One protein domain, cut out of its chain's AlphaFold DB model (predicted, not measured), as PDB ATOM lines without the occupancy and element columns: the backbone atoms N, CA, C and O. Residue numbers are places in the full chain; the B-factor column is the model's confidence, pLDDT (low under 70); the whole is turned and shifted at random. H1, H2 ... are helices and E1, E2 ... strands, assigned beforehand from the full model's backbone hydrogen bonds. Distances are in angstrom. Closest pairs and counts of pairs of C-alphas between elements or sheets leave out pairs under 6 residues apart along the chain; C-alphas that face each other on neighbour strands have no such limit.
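Overview. This is residues 3 to 108 of the 109 residues of the protein "GIY-YIG nuclease family protein" of Ktedonobacteraceae bacterium (UniProt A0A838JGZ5). A small, dense head is built round a strongly twisted three-stranded sheet, and from it one long helix, H5, sticks out as an arm with residues 84 to 108, of which 84 to 106 belong to H5. In the head, H1 and H2 pack on one face of the sheet and H3 on the opposite face, while the short H4 stands at the root of the arm. The printed part has 106 residues with five named helices and three named strands, in the order E1 E2 H1 H2 E3 H3 H4 H5; the sheet runs E2 E1 E3, all antiparallel, and the class is mixed, helices and strands. The whole is loose, with a radius of gyration of the C-alphas of 18.6 A and spans of 66 by 30 by 23 A, the arm making the length.

Arrangement. The inner strand of the sheet is E1, residues 3 to 12, which bends by 93 degrees at residue 9. It forms a hairpin with edge strand E2, residues 15 to 22, antiparallel at 158 degrees; N 6 and O 18 are 2.8 A apart, within hydrogen-bond range. The other edge strand, E3, residues 54 to 61, is antiparallel to E1 at 159 degrees, with N 5 and O 58 at 2.9 A. H1, residues 25 to 34, is on the sheet at a height of 7.9 A, only just over none of its strands, with 2 of its C-alphas falling on E2 and 2 on E1. On the same face, H2, residues 42 to 49, lies over E2 and E1 at a height of 10.0 A, slantwise to the strands at 41 degrees to E1 on the local plane. H1 and H2 touch, the C-alphas of His 32 and Met 44 being closest at 5.9 A, at a steep tilt of 54 degrees, the same way. E2, H1, H2 and E3 form a split strand-helix-strand unit, two strands running the same way with E1 between them, and its crossover is right-handed. On the opposite face, H3, residues 64 to 72, runs along the strands at a height of 9.3 A; its closest C-alphas to E2 are Glu 67 and Val 21, 6.7 A apart. H4, residues 76 to 79, and H5, residues 81 to 106, only graze the sheet, H5 with residues 81 to 83. H4 and H5 only just touch, with 3 pairs of C-alphas within 8 A, and only at the corner; Cys 77 and Cys 83 have the closest C-alphas, 5.7 A apart. Every O i to N i+4 pair is within hydrogen-bond range in H1, H2 and H3; in H5 20 of 22 are, and H4 is too short for such a pair.

Along the chain. E1 begins at C-alpha 3, (38.822, 28.786, -33.096), and measures 21.3 A from first to last C-alpha, E2 20.2 A and E3 21.3 A. H5 measures 38.9 A, from C-alpha 81 at (24.985, 33.223, -35.966) to C-alpha 106 at (-12.040, 44.907, -38.013).

Size, cuts and confidence. The two C-alphas farthest apart, those of Ser 37 and Trp 108, are 65.9 A from each other. Without the free stretch, the body spans 29 by 25 by 18 A. The printed part has no cut and no long link. The mean pLDDT of the printed part is 89.4, and residues 98 to 108 are under 70.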
ATOM      1  N   VAL A   3      39.881  29.120 -34.046       95.69
ATOM      2  CA  VAL A   3      38.822  28.786 -33.096       95.69
ATOM      3  C   VAL A   3      37.550  28.547 -33.899       95.69
ATOM      4  O   VAL A   3      37.281  29.256 -34.867       95.69
ATOM      5  N   TYR A   4      36.772  27.544 -33.525       96.25
ATOM      6  CA  TYR A   4      35.530  27.197 -34.198       96.25
ATOM      7  C   TYR A   4      34.419  26.947 -33.187       96.25
ATOM      8  O   TYR A   4      34.658  26.450 -32.084       96.25
ATOM      9  N   LEU A   5      33.200  27.292 -33.591       96.81
ATOM     10  CA  LEU A   5      31.969  27.065 -32.848       96.81
ATOM     11  C   LEU A   5      31.076  26.129 -33.651       96.81
ATOM     12  O   LEU A   5      30.736  26.415 -34.799       96.81
ATOM     13  N   ILE A   6      30.676  25.031 -33.030       97.88
ATOM     14  CA  ILE A   6      29.646  24.123 -33.518       97.88
ATOM     15  C   ILE A   6      28.350  24.435 -32.775       97.88
ATOM     16  O   ILE A   6      28.362  24.664 -31.565       97.88
ATOM     17  N   HIS A   7      27.248  24.419 -33.510       98.06
ATOM     18  CA  HIS A   7      25.890  24.495 -32.995       98.06
ATOM     19  C   HIS A   7      25.238  23.118 -33.104       98.06
ATOM     20  O   HIS A   7      25.342  22.469 -34.148       98.06
ATOM     21  N   PHE A   8      24.591  22.679 -32.030       97.75
ATOM     22  CA  PHE A   8      23.775  21.470 -32.035       97.75
ATOM     23  C   PHE A   8      22.353  21.840 -32.427       97.75
ATOM     24  O   PHE A   8      21.815  22.808 -31.893       97.75
ATOM     25  N   ASN A   9      21.760  21.074 -33.341       96.44
ATOM     26  CA  ASN A   9      20.395  21.322 -33.796       96.44
ATOM     27  C   ASN A   9      19.375  21.128 -32.663       96.44
ATOM     28  O   ASN A   9      18.326  21.761 -32.669       96.44
ATOM     29  N   GLU A  10      19.716  20.306 -31.671       95.88
ATOM     30  CA  GLU A  10      18.971  20.140 -30.427       95.88
ATOM     31  C   GLU A  10      19.935  20.213 -29.231       95.88
ATOM     32  O   GLU A  10      21.099  19.807 -29.345       95.88
ATOM     33  N   PRO A  11      19.509  20.733 -28.066       95.88
ATOM     34  CA  PRO A  11      20.323  20.696 -26.858       95.88
ATOM     35  C   PRO A  11      20.615  19.255 -26.418       95.88
ATOM     36  O   PRO A  11      19.702  18.457 -26.232       95.88
ATOM     37  N   TYR A  12      21.880  18.948 -26.143       96.25
ATOM     38  CA  TYR A  12      22.255  17.744 -25.410       96.25
ATOM     39  C   TYR A  12      22.438  18.098 -23.934       96.25
ATOM     40  O   TYR A  12      23.464  18.671 -23.549       96.25
ATOM     41  N   GLN A  13      21.444  17.784 -23.098       93.75
ATOM     42  CA  GLN A  13      21.383  18.271 -21.713       93.75
ATOM     43  C   GLN A  13      21.491  19.813 -21.701       93.75
ATOM     44  O   GLN A  13      20.743  20.507 -22.388       93.75
ATOM     45  N   HIS A  14      22.462  20.372 -20.978       90.75
ATOM     46  CA  HIS A  14      22.726  21.813 -20.960       90.75
ATOM     47  C   HIS A  14      23.620  22.293 -22.120       90.75
ATOM     48  O   HIS A  14      23.788  23.500 -22.314       90.75
ATOM     49  N   ALA A  15      24.212  21.383 -22.899       93.50
ATOM     50  CA  ALA A  15      25.118  21.731 -23.985       93.50
ATOM     51  C   ALA A  15      24.343  22.001 -25.279       93.50
ATOM     52  O   ALA A  15      23.679  21.127 -25.824       93.50
ATOM     53  N   ARG A  16      24.472  23.219 -25.806       95.69
ATOM     54  CA  ARG A  16      23.915  23.618 -27.118       95.69
ATOM     55  C   ARG A  16      24.988  23.890 -28.170       95.69
ATOM     56  O   ARG A  16      24.701  24.018 -29.354       95.69
ATOM     57  N   HIS A  17      26.227  24.037 -27.713       96.31
ATOM     58  CA  HIS A  17      27.348  24.452 -28.531       96.31
ATOM     59  C   HIS A  17      28.616  23.721 -28.111       96.31
ATOM     60  O   HIS A  17      28.796  23.385 -26.939       96.31
ATOM     61  N   TYR A  18      29.529  23.565 -29.061       95.50
ATOM     62  CA  TYR A  18      30.883  23.095 -28.808       95.50
ATOM     63  C   TYR A  18      31.882  24.108 -29.363       95.50
ATOM     64  O   TYR A  18      31.850  24.425 -30.552       95.50
ATOM     65  N   LEU A  19      32.771  24.612 -28.508       94.75
ATOM     66  CA  LEU A  19      33.858  25.503 -28.904       94.75
ATOM     67  C   LEU A  19      35.188  24.757 -28.814       94.75
ATOM     68  O   LEU A  19      35.492  24.150 -27.784       94.75
ATOM     69  N   GLY A  20      35.994  24.838 -29.867       93.69
ATOM     70  CA  GLY A  20      37.334  24.266 -29.875       93.69
ATOM     71  C   GLY A  20      38.301  25.049 -30.747       93.69
ATOM     72  O   GLY A  20      37.922  25.973 -31.461       93.69
ATOM     73  N   VAL A  21      39.567  24.648 -30.703       95.00
ATOM     74  CA  VAL A  21      40.637  25.182 -31.550       95.00
ATOM     75  C   VAL A  21      41.244  24.063 -32.395       95.00
ATOM     76  O   VAL A  21      41.362  22.922 -31.942       95.00
ATOM     77  N   ALA A  22      41.614  24.365 -33.636       95.25
ATOM     78  CA  ALA A  22      42.293  23.422 -34.520       95.25
ATOM     79  C   ALA A  22      43.287  24.130 -35.448       95.25
ATOM     80  O   ALA A  22      43.156  25.314 -35.751       95.25
ATOM     81  N   ARG A  23      44.301  23.399 -35.926       94.88
ATOM     82  CA  ARG A  23      45.145  23.866 -37.042       94.88
ATOM     83  C   ARG A  23      44.415  23.738 -38.379       94.88
ATOM     84  O   ARG A  23      44.454  24.669 -39.166       94.88
ATOM     85  N   ASN A  24      43.724  22.618 -38.580       96.19
ATOM     86  CA  ASN A  24      42.857  22.356 -39.723       96.19
ATOM     87  C   ASN A  24      41.452  22.044 -39.184       96.19
ATOM     88  O   ASN A  24      41.253  21.017 -38.529       96.19
ATOM     89  N   VAL A  25      40.512  22.974 -39.381       96.62
ATOM     90  CA  VAL A  25      39.141  22.847 -38.858       96.62
ATOM     91  C   VAL A  25      38.406  21.720 -39.575       96.62
ATOM     92  O   VAL A  25      37.786  20.906 -38.903       96.62
ATOM     93  N   ASP A  26      38.545  21.591 -40.891       97.31
ATOM     94  CA  ASP A  26      37.829  20.573 -41.666       97.31
ATOM     95  C   ASP A  26      38.230  19.153 -41.267       97.31
ATOM     96  O   ASP A  26      37.372  18.288 -41.085       97.31
ATOM     97  N   GLU A  27      39.528  18.913 -41.058       97.56
ATOM     98  CA  GLU A  27      40.004  17.646 -40.497       97.56
ATOM     99  C   GLU A  27      39.384  17.401 -39.125       97.56
ATOM    100  O   GLU A  27      38.845  16.327 -38.863       97.56
ATOM    101  N   ARG A  28      39.384  18.419 -38.261       97.56
ATOM    102  CA  ARG A  28      38.829  18.299 -36.914       97.56
ATOM    103  C   ARG A  28      37.331  17.986 -36.925       97.56
ATOM    104  O   ARG A  28      36.878  17.172 -36.124       97.56
ATOM    105  N   LEU A  29      36.567  18.578 -37.840       97.56
ATOM    106  CA  LEU A  29      35.149  18.268 -38.020       97.56
ATOM    107  C   LEU A  29      34.947  16.834 -38.519       97.56
ATOM    108  O   LEU A  29      34.055  16.142 -38.031       97.56
ATOM    109  N   ARG A  30      35.791  16.355 -39.442       97.44
ATOM    110  CA  ARG A  30      35.755  14.961 -39.910       97.44
ATOM    111  C   ARG A  30      36.083  13.971 -38.789       97.44
ATOM    112  O   ARG A  30      35.429  12.936 -38.703       97.44
ATOM    113  N   GLN A  31      37.017  14.297 -37.897       97.69
ATOM    114  CA  GLN A  31      37.285  13.506 -36.688       97.69
ATOM    115  C   GLN A  31      36.057  13.443 -35.773       97.69
ATOM    116  O   GLN A  31      35.667  12.358 -35.354       97.69
ATOM    117  N   HIS A  32      35.396  14.580 -35.516       97.56
ATOM    118  CA  HIS A  32      34.171  14.609 -34.704       97.56
ATOM    119  C   HIS A  32      33.048  13.757 -35.298       97.56
ATOM    120  O   HIS A  32      32.373  13.061 -34.547       97.56
ATOM    121  N   ARG A  33      32.886  13.746 -36.629       95.19
ATOM    122  CA  ARG A  33      31.905  12.881 -37.314       95.19
ATOM    123  C   ARG A  33      32.209  11.388 -37.174       95.19
ATOM    124  O   ARG A  33      31.288  10.586 -37.198       95.19
ATOM    125  N   ARG A  34      33.484  11.012 -37.046       95.19
ATOM    126  CA  ARG A  34      33.935   9.614 -36.922       95.19
ATOM    127  C   ARG A  34      34.018   9.117 -35.471       95.19
ATOM    128  O   ARG A  34      34.320   7.949 -35.253       95.19
ATOM    129  N   GLY A  35      33.758   9.978 -34.486       93.38
ATOM    130  CA  GLY A  35      33.765   9.622 -33.065       93.38
ATOM    131  C   GLY A  35      35.152   9.644 -32.409       93.38
ATOM    132  O   GLY A  35      36.143  10.095 -32.996       93.38
ATOM    133  N   ARG A  36      35.238   9.187 -31.149       93.56
ATOM    134  CA  ARG A  36      36.478   9.318 -30.359       93.56
ATOM    135  C   ARG A  36      37.635   8.495 -30.896       93.56
ATOM    136  O   ARG A  36      38.768   8.957 -30.803       93.56
ATOM    137  N   SER A  37      37.372   7.327 -31.477       94.75
ATOM    138  CA  SER A  37      38.422   6.464 -32.041       94.75
ATOM    139  C   SER A  37      39.203   7.148 -33.171       94.75
ATOM    140  O   SER A  37      40.357   6.816 -33.407       94.75
ATOM    141  N   ALA A  38      38.608   8.152 -33.828       95.06
ATOM    142  CA  ALA A  38      39.262   8.992 -34.834       95.06
ATOM    143  C   ALA A  38      39.854  10.300 -34.260       95.06
ATOM    144  O   ALA A  38      40.237  11.191 -35.016       95.06
ATOM    145  N   GLY A  39      39.892  10.458 -32.934       95.69
ATOM    146  CA  GLY A  39      40.359  11.670 -32.258       95.69
ATOM    147  C   GLY A  39      39.290  12.750 -32.051       95.69
ATOM    148  O   GLY A  39      39.630  13.874 -31.665       95.69
ATOM    149  N   GLY A  40      38.010  12.442 -32.291       95.50
ATOM    150  CA  GLY A  40      36.885  13.320 -31.962       95.50
ATOM    151  C   GLY A  40      36.737  13.548 -30.450       95.50
ATOM    152  O   GLY A  40      37.222  12.774 -29.626       95.50
ATOM    153  N   ALA A  41      36.070  14.631 -30.054       96.56
ATOM    154  CA  ALA A  41      35.813  14.896 -28.638       96.56
ATOM    155  C   ALA A  41      34.715  13.979 -28.080       96.56
ATOM    156  O   ALA A  41      33.735  13.695 -28.765       96.56
ATOM    157  N   ARG A  42      34.821  13.594 -26.795       96.56
ATOM    158  CA  ARG A  42      33.794  12.780 -26.111       96.56
ATOM    159  C   ARG A  42      32.401  13.394 -26.226       96.56
ATOM    160  O   ARG A  42      31.464  12.673 -26.535       96.56
ATOM    161  N   LEU A  43      32.274  14.708 -26.034       96.31
ATOM    162  CA  LEU A  43      30.981  15.384 -26.161       96.31
ATOM    163  C   LEU A  43      30.376  15.206 -27.565       96.31
ATOM    164  O   LEU A  43      29.204  14.881 -27.681       96.31
ATOM    165  N   MET A  44      31.178  15.340 -28.623       97.62
ATOM    166  CA  MET A  44      30.700  15.173 -30.002       97.62
ATOM    167  C   MET A  44      30.267  13.733 -30.295       97.62
ATOM    168  O   MET A  44      29.298  13.513 -31.018       97.62
ATOM    169  N   GLU A  45      30.953  12.755 -29.703       96.56
ATOM    170  CA  GLU A  45      30.558  11.352 -29.802       96.56
ATOM    171  C   GLU A  45      29.207  11.091 -29.126       96.56
ATOM    172  O   GLU A  45      28.339  10.506 -29.761       96.56
ATOM    173  N   VAL A  46      28.994  11.549 -27.884       96.44
ATOM    174  CA  VAL A  46      27.707  11.318 -27.193       96.44
ATOM    175  C   VAL A  46      26.551  12.087 -27.830       96.44
ATOM    176  O   VAL A  46      25.448  11.565 -27.891       96.44
ATOM    177  N   VAL A  47      26.806  13.282 -28.375       96.94
ATOM    178  CA  VAL A  47      25.827  14.044 -29.173       96.94
ATOM    179  C   VAL A  47      25.408  13.238 -30.404       96.94
ATOM    180  O   VAL A  47      24.221  13.089 -30.670       96.94
ATOM    181  N   THR A  48      26.377  12.646 -31.108       94.94
ATOM    182  CA  THR A  48      26.102  11.788 -32.272       94.94
ATOM    183  C   THR A  48      25.347  10.515 -31.866       94.94
ATOM    184  O   THR A  48      24.397  10.131 -32.537       94.94
ATOM    185  N   GLN A  49      25.723   9.879 -30.749       95.62
ATOM    186  CA  GLN A  49      25.034   8.697 -30.206       95.62
ATOM    187  C   GLN A  49      23.591   8.995 -29.782       95.62
ATOM    188  O   GLN A  49      22.736   8.123 -29.890       95.62
ATOM    189  N   ALA A  50      23.312  10.223 -29.341       96.81
ATOM    190  CA  ALA A  50      21.968  10.695 -29.029       96.81
ATOM    191  C   ALA A  50      21.132  11.043 -30.278       96.81
ATOM    192  O   ALA A  50      20.014  11.521 -30.136       96.81
ATOM    193  N   GLY A  51      21.664  10.850 -31.492       97.06
ATOM    194  CA  GLY A  51      20.978  11.188 -32.743       97.06
ATOM    195  C   GLY A  51      20.955  12.685 -33.066       97.06
ATOM    196  O   GLY A  51      20.335  13.095 -34.045       97.06
ATOM    197  N   ILE A  52      21.653  13.513 -32.284       97.50
ATOM    198  CA  ILE A  52      21.639  14.964 -32.450       97.50
ATOM    199  C   ILE A  52      22.620  15.360 -33.554       97.50
ATOM    200  O   ILE A  52      23.831  15.122 -33.484       97.50
ATOM    201  N   THR A  53      22.092  16.022 -34.580       97.12
ATOM    202  CA  THR A  53      22.899  16.594 -35.661       97.12
ATOM    203  C   THR A  53      23.484  17.949 -35.265       97.12
ATOM    204  O   THR A  53      23.016  18.627 -34.346       97.12
ATOM    205  N   TRP A  54      24.554  18.354 -35.947       97.94
ATOM    206  CA  TRP A  54      25.263  19.588 -35.633       97.94
ATOM    207  C   TRP A  54      25.864  20.245 -36.874       97.94
ATOM    208  O   TRP A  54      26.150  19.595 -37.884       97.94
ATOM    209  N   ARG A  55      26.081  21.558 -36.786       97.50
ATOM    210  CA  ARG A  55      26.584  22.404 -37.877       97.50
ATOM    211  C   ARG A  55      27.747  23.267 -37.397       97.50
ATOM    212  O   ARG A  55      27.742  23.752 -36.265       97.50
ATOM    213  N   LEU A  56      28.742  23.485 -38.258       98.12
ATOM    214  CA  LEU A  56      29.754  24.515 -38.015       98.12
ATOM    215  C   LEU A  56      29.065  25.881 -38.108       98.12
ATOM    216  O   LEU A  56      28.567  26.248 -39.166       98.12
ATOM    217  N   ALA A  57      29.029  26.615 -37.001       97.50
ATOM    218  CA  ALA A  57      28.322  27.885 -36.913       97.50
ATOM    219  C   ALA A  57      29.222  29.076 -37.264       97.50
ATOM    220  O   ALA A  57      28.776  30.018 -37.913       97.50
ATOM    221  N   ARG A  58      30.482  29.072 -36.807       96.31
ATOM    222  CA  ARG A  58      31.429  30.174 -37.036       96.31
ATOM    223  C   ARG A  58      32.874  29.731 -36.821       96.31
ATOM    224  O   ARG A  58      33.137  28.848 -36.002       96.31
ATOM    225  N   THR A  59      33.804  30.398 -37.497       96.62
ATOM    226  CA  THR A  59      35.249  30.305 -37.258       96.62
ATOM    227  C   THR A  59      35.853  31.682 -37.004       96.62
ATOM    228  O   THR A  59      35.392  32.676 -37.564       96.62
ATOM    229  N   TRP A  60      36.914  31.728 -36.204       95.38
ATOM    230  CA  TRP A  60      37.740  32.912 -35.981       95.38
ATOM    231  C   TRP A  60      39.209  32.566 -36.203       95.38
ATOM    232  O   TRP A  60      39.684  31.525 -35.738       95.38
ATOM    233  N   ASN A  61      39.937  33.472 -36.852       93.69
ATOM    234  CA  ASN A  61      41.392  33.399 -36.911       93.69
ATOM    235  C   ASN A  61      41.944  33.683 -35.508       93.69
ATOM    236  O   ASN A  61      41.706  34.759 -34.960       93.69
ATOM    237  N   GLY A  62      42.641  32.719 -34.899       88.81
ATOM    238  CA  GLY A  62      43.149  32.890 -33.538       88.81
ATOM    239  C   GLY A  62      43.627  31.614 -32.843       88.81
ATOM    240  O   GLY A  62      43.419  30.489 -33.292       88.81
ATOM    241  N   GLY A  63      44.315  31.800 -31.720       85.00
ATOM    242  CA  GLY A  63      44.912  30.719 -30.937       85.00
ATOM    243  C   GLY A  63      44.115  30.322 -29.695       85.00
ATOM    244  O   GLY A  63      42.940  30.654 -29.533       85.00
ATOM    245  N   ARG A  64      44.800  29.628 -28.782       81.69
ATOM    246  CA  ARG A  64      44.250  29.197 -27.486       81.69
ATOM    247  C   ARG A  64      43.805  30.365 -26.601       81.69
ATOM    248  O   ARG A  64      42.858  30.208 -25.839       81.69
ATOM    249  N   ASP A  65      44.437  31.531 -26.722       88.50
ATOM    250  CA  ASP A  65      44.043  32.714 -25.949       88.50
ATOM    251  C   ASP A  65      42.653  33.213 -26.338       88.50
ATOM    252  O   ASP A  65      41.826  33.464 -25.462       88.50
ATOM    253  N   LEU A  66      42.362  33.248 -27.642       88.56
ATOM    254  CA  LEU A  66      41.035  33.590 -28.146       88.56
ATOM    255  C   LEU A  66      40.000  32.539 -27.722       88.56
ATOM    256  O   LEU A  66      38.904  32.891 -27.295       88.56
ATOM    257  N   GLU A  67      40.345  31.250 -27.775       88.50
ATOM    258  CA  GLU A  67      39.468  30.182 -27.277       88.50
ATOM    259  C   GLU A  67      39.133  30.382 -25.792       88.50
ATOM    260  O   GLU A  67      37.970  30.278 -25.401       88.50
ATOM    261  N   ARG A  68      40.131  30.702 -24.961       87.75
ATOM    262  CA  ARG A  68      39.944  30.944 -23.526       87.75
ATOM    263  C   ARG A  68      39.065  32.166 -23.268       87.75
ATOM    264  O   ARG A  68      38.170  32.086 -22.431       87.75
ATOM    265  N   GLN A  69      39.280  33.258 -24.001       88.31
ATOM    266  CA  GLN A  69      38.439  34.455 -23.923       88.31
ATOM    267  C   GLN A  69      36.982  34.137 -24.284       88.31
ATOM    268  O   GLN A  69      36.075  34.440 -23.511       88.31
ATOM    269  N   LEU A  70      36.760  33.457 -25.412       87.44
ATOM    270  CA  LEU A  70      35.421  33.099 -25.882       87.44
ATOM    271  C   LEU A  70      34.707  32.114 -24.942       87.44
ATOM    272  O   LEU A  70      33.498  32.237 -24.747       87.44
ATOM    273  N   LYS A  71      35.430  31.174 -24.314       82.62
ATOM    274  CA  LYS A  71      34.873  30.310 -23.254       82.62
ATOM    275  C   LYS A  71      34.494  31.108 -22.010       82.62
ATOM    276  O   LYS A  71      33.423  30.881 -21.458       82.62
ATOM    277  N   GLY A  72      35.341  32.053 -21.601       79.81
ATOM    278  CA  GLY A  72      35.110  32.899 -20.427       79.81
ATOM    279  C   GLY A  72      33.864  33.778 -20.536       79.81
ATOM    280  O   GLY A  72      33.234  34.067 -19.527       79.81
ATOM    281  N   TRP A  73      33.451  34.148 -21.750       77.81
ATOM    282  CA  TRP A  73      32.211  34.901 -21.965       77.81
ATOM    283  C   TRP A  73      30.944  34.085 -21.660       77.81
ATOM    284  O   TRP A  73      29.879  34.675 -21.501       77.81
ATOM    285  N   ASN A  74      31.038  32.748 -21.605       70.19
ATOM    286  CA  ASN A  74      29.938  31.808 -21.356       70.19
ATOM    287  C   ASN A  74      28.671  32.069 -22.201       70.19
ATOM    288  O   ASN A  74      27.543  31.883 -21.749       70.19
ATOM    289  N   ASN A  75      28.851  32.538 -23.440       77.44
ATOM    290  CA  ASN A  75      27.758  33.079 -24.248       77.44
ATOM    291  C   ASN A  75      27.676  32.457 -25.645       77.44
ATOM    292  O   ASN A  75      27.557  33.157 -26.655       77.44
ATOM    293  N   GLY A  76      27.747  31.125 -25.708       78.94
ATOM    294  CA  GLY A  76      27.712  30.373 -26.968       78.94
ATOM    295  C   GLY A  76      26.547  30.783 -27.877       78.94
ATOM    296  O   GLY A  76      26.755  31.004 -29.066       78.94
ATOM    297  N   CYS A  77      25.359  31.014 -27.307       87.06
ATOM    298  CA  CYS A  77      24.177  31.452 -28.054       87.06
ATOM    299  C   CYS A  77      24.344  32.833 -28.713       87.06
ATOM    300  O   CYS A  77      23.899  33.013 -29.841       87.06
ATOM    301  N   ARG A  78      24.995  33.810 -28.061       88.19
ATOM    302  CA  ARG A  78      25.226  35.139 -28.666       88.19
ATOM    303  C   ARG A  78      26.358  35.136 -29.692       88.19
ATOM    304  O   ARG A  78      26.351  35.951 -30.614       88.19
ATOM    305  N   LEU A  79      27.322  34.229 -29.549       92.62
ATOM    306  CA  LEU A  79      28.405  34.040 -30.518       92.62
ATOM    307  C   LEU A  79      27.944  33.274 -31.769       92.62
ATOM    308  O   LEU A  79      28.559  33.406 -32.829       92.62
ATOM    309  N   CYS A  80      26.875  32.487 -31.649       96.62
ATOM    310  CA  CYS A  80      26.337  31.646 -32.705       96.62
ATOM    311  C   CYS A  80      25.455  32.443 -33.685       96.62
ATOM    312  O   CYS A  80      24.383  32.917 -33.299       96.62
ATOM    313  N   PRO A  81      25.840  32.574 -34.972       96.94
ATOM    314  CA  PRO A  81      24.985  33.223 -35.966       96.94
ATOM    315  C   PRO A  81      23.685  32.454 -36.227       96.94
ATOM    316  O   PRO A  81      22.688  33.086 -36.555       96.94
ATOM    317  N   ILE A  82      23.674  31.128 -36.035       97.44
ATOM    318  CA  ILE A  82      22.474  30.296 -36.206       97.44
ATOM    319  C   ILE A  82      21.439  30.653 -35.133       97.44
ATOM    320  O   ILE A  82      20.341  31.072 -35.477       97.44
ATOM    321  N   CYS A  83      21.820  30.645 -33.850       96.25
ATOM    322  CA  CYS A  83      20.914  31.058 -32.770       96.25
ATOM    323  C   CYS A  83      20.454  32.515 -32.910       96.25
ATOM    324  O   CYS A  83      19.324  32.853 -32.558       96.25
ATOM    325  N   LYS A  84      21.318  33.404 -33.424       95.12
ATOM    326  CA  LYS A  84      20.921  34.786 -33.720       95.12
ATOM    327  C   LYS A  84      19.826  34.828 -34.791       95.12
ATOM    328  O   LYS A  84      18.870  35.574 -34.609       95.12
ATOM    329  N   ALA A  85      19.971  34.064 -35.872       95.62
ATOM    330  CA  ALA A  85      18.984  33.999 -36.947       95.62
ATOM    331  C   ALA A  85      17.659  33.395 -36.461       95.62
ATOM    332  O   ALA A  85      16.618  34.004 -36.672       95.62
ATOM    333  N   GLU A  86      17.702  32.277 -35.731       94.31
ATOM    334  CA  GLU A  86      16.515  31.637 -35.138       94.31
ATOM    335  C   GLU A  86      15.722  32.613 -34.263       94.31
ATOM    336  O   GLU A  86      14.505  32.718 -34.391       94.31
ATOM    337  N   ARG A  87      16.416  33.402 -33.431       94.31
ATOM    338  CA  ARG A  87      15.775  34.431 -32.603       94.31
ATOM    339  C   ARG A  87      15.117  35.530 -33.440       94.31
ATOM    340  O   ARG A  87      14.041  35.986 -33.077       94.31
ATOM    341  N   LEU A  88      15.769  35.990 -34.509       94.38
ATOM    342  CA  LEU A  88      15.216  37.040 -35.373       94.38
ATOM    343  C   LEU A  88      13.991  36.545 -36.147       94.38
ATOM    344  O   LEU A  88      13.009  37.269 -36.236       94.38
ATOM    345  N   VAL A  89      14.031  35.311 -36.657       94.88
ATOM    346  CA  VAL A  89      12.890  34.694 -37.347       94.88
ATOM    347  C   VAL A  89      11.714  34.523 -36.391       94.88
ATOM    348  O   VAL A  89      10.607  34.912 -36.734       94.88
ATOM    349  N   ALA A  90      11.948  34.018 -35.176       92.62
ATOM    350  CA  ALA A  90      10.889  33.880 -34.176       92.62
ATOM    351  C   ALA A  90      10.228  35.227 -33.837       92.62
ATOM    352  O   ALA A  90       9.011  35.289 -33.722       92.62
ATOM    353  N   GLN A  91      11.021  36.298 -33.731       92.75
ATOM    354  CA  GLN A  91      10.511  37.654 -33.502       92.75
ATOM    355  C   GLN A  91       9.701  38.187 -34.686       92.75
ATOM    356  O   GLN A  91       8.647  38.774 -34.487       92.75
ATOM    357  N   ALA A  92      10.176  37.984 -35.915       92.88
ATOM    358  CA  ALA A  92       9.449  38.427 -37.102       92.88
ATOM    359  C   ALA A  92       8.103  37.696 -37.243       92.88
ATOM    360  O   ALA A  92       7.090  38.326 -37.524       92.88
ATOM    361  N   LEU A  93       8.086  36.381 -37.003       90.81
ATOM    362  CA  LEU A  93       6.865  35.578 -37.078       90.81
ATOM    363  C   LEU A  93       5.852  35.947 -35.989       90.81
ATOM    364  O   LEU A  93       4.662  35.959 -36.283       90.81
ATOM    365  N   SER A  94       6.298  36.282 -34.772       87.38
ATOM    366  CA  SER A  94       5.379  36.743 -33.721       87.38
ATOM    367  C   SER A  94       4.720  38.076 -34.074       87.38
ATOM    368  O   SER A  94       3.528  38.233 -33.853       87.38
ATOM    369  N   THR A  95       5.465  39.011 -34.672       83.25
ATOM    370  CA  THR A  95       4.914  40.315 -35.069       83.25
ATOM    371  C   THR A  95       3.860  40.177 -36.168       83.25
ATOM    372  O   THR A  95       2.801  40.780 -36.067       83.25
ATOM    373  N   ILE A  96       4.098  39.324 -37.171       79.25
ATOM    374  CA  ILE A  96       3.131  39.100 -38.260       79.25
ATOM    375  C   ILE A  96       1.836  38.467 -37.721       79.25
ATOM    376  O   ILE A  96       0.745  38.884 -38.088       79.25
ATOM    377  N   SER A  97       1.939  37.503 -36.795       73.12
ATOM    378  CA  SER A  97       0.751  36.855 -36.220       73.12
ATOM    379  C   SER A  97      -0.135  37.784 -35.381       73.12
ATOM    380  O   SER A  97      -1.321  37.510 -35.226       73.12
ATOM    381  N   GLU A  98       0.430  38.856 -34.822       66.25
ATOM    382  CA  GLU A  98      -0.326  39.859 -34.062       66.25
ATOM    383  C   GLU A  98      -1.124  40.777 -35.009       66.25
ATOM    384  O   GLU A  98      -2.291  41.057 -34.751       66.25
ATOM    385  N   GLU A  99      -0.542  41.160 -36.151       61.53
ATOM    386  CA  GLU A  99      -1.179  42.015 -37.170       61.53
ATOM    387  C   GLU A  99      -2.333  41.306 -37.917       61.53
ATOM    388  O   GLU A  99      -3.365  41.919 -38.220       61.53
ATOM    389  N   ASP A 100      -2.207  39.998 -38.163       60.34
ATOM    390  CA  ASP A 100      -3.267  39.188 -38.785       60.34
ATOM    391  C   ASP A 100      -4.504  39.035 -37.866       60.34
ATOM    392  O   ASP A 100      -5.640  38.993 -38.341       60.34
ATOM    393  N   ALA A 101      -4.321  39.018 -36.539       59.62
ATOM    394  CA  ALA A 101      -5.428  38.924 -35.578       59.62
ATOM    395  C   ALA A 101      -6.227  40.239 -35.443       59.62
ATOM    396  O   ALA A 101      -7.444  40.232 -35.218       59.62
ATOM    397  N   GLU A 102      -5.560  41.387 -35.591       57.50
ATOM    398  CA  GLU A 102      -6.206  42.705 -35.524       57.50
ATOM    399  C   GLU A 102      -7.033  43.009 -36.783       57.50
ATOM    400  O   GLU A 102      -8.112  43.604 -36.696       57.50
ATOM    401  N   THR A 103      -6.586  42.547 -37.954       57.25
ATOM    402  CA  THR A 103      -7.299  42.764 -39.223       57.25
ATOM    403  C   THR A 103      -8.574  41.921 -39.355       57.25
ATOM    404  O   THR A 103      -9.573  42.423 -39.877       57.25
ATOM    405  N   GLU A 104      -8.616  40.703 -38.807       55.19
ATOM    406  CA  GLU A 104      -9.836  39.873 -38.773       55.19
ATOM    407  C   GLU A 104     -10.942  40.463 -37.881       55.19
ATOM    408  O   GLU A 104     -12.124  40.396 -38.223       55.19
ATOM    409  N   THR A 105     -10.578  41.124 -36.778       55.47
ATOM    410  CA  THR A 105     -11.545  41.742 -35.852       55.47
ATOM    411  C   THR A 105     -12.220  42.986 -36.459       55.47
ATOM    412  O   THR A 105     -13.387  43.271 -36.186       55.47
ATOM    413  N   SER A 106     -11.517  43.709 -37.340       55.50
ATOM    414  CA  SER A 106     -12.040  44.907 -38.013       55.50
ATOM    415  C   SER A 106     -12.956  44.606 -39.204       55.50
ATOM    416  O   SER A 106     -13.694  45.492 -39.621       55.50
ATOM    417  N   LEU A 107     -12.915  43.399 -39.778       54.34
ATOM    418  CA  LEU A 107     -13.725  43.032 -40.951       54.34
ATOM    419  C   LEU A 107     -15.148  42.569 -40.592       54.34
ATOM    420  O   LEU A 107     -15.970  42.372 -41.486       54.34
ATOM    421  N   TRP A 108     -15.424  42.354 -39.305       58.12
ATOM    422  CA  TRP A 108     -16.715  41.889 -38.776       58.12
ATOM    423  C   TRP A 108     -17.385  42.922 -37.846       58.12
ATOM    424  O   TRP A 108     -18.360  42.593 -37.169       58.12
TER     425      TRP A 108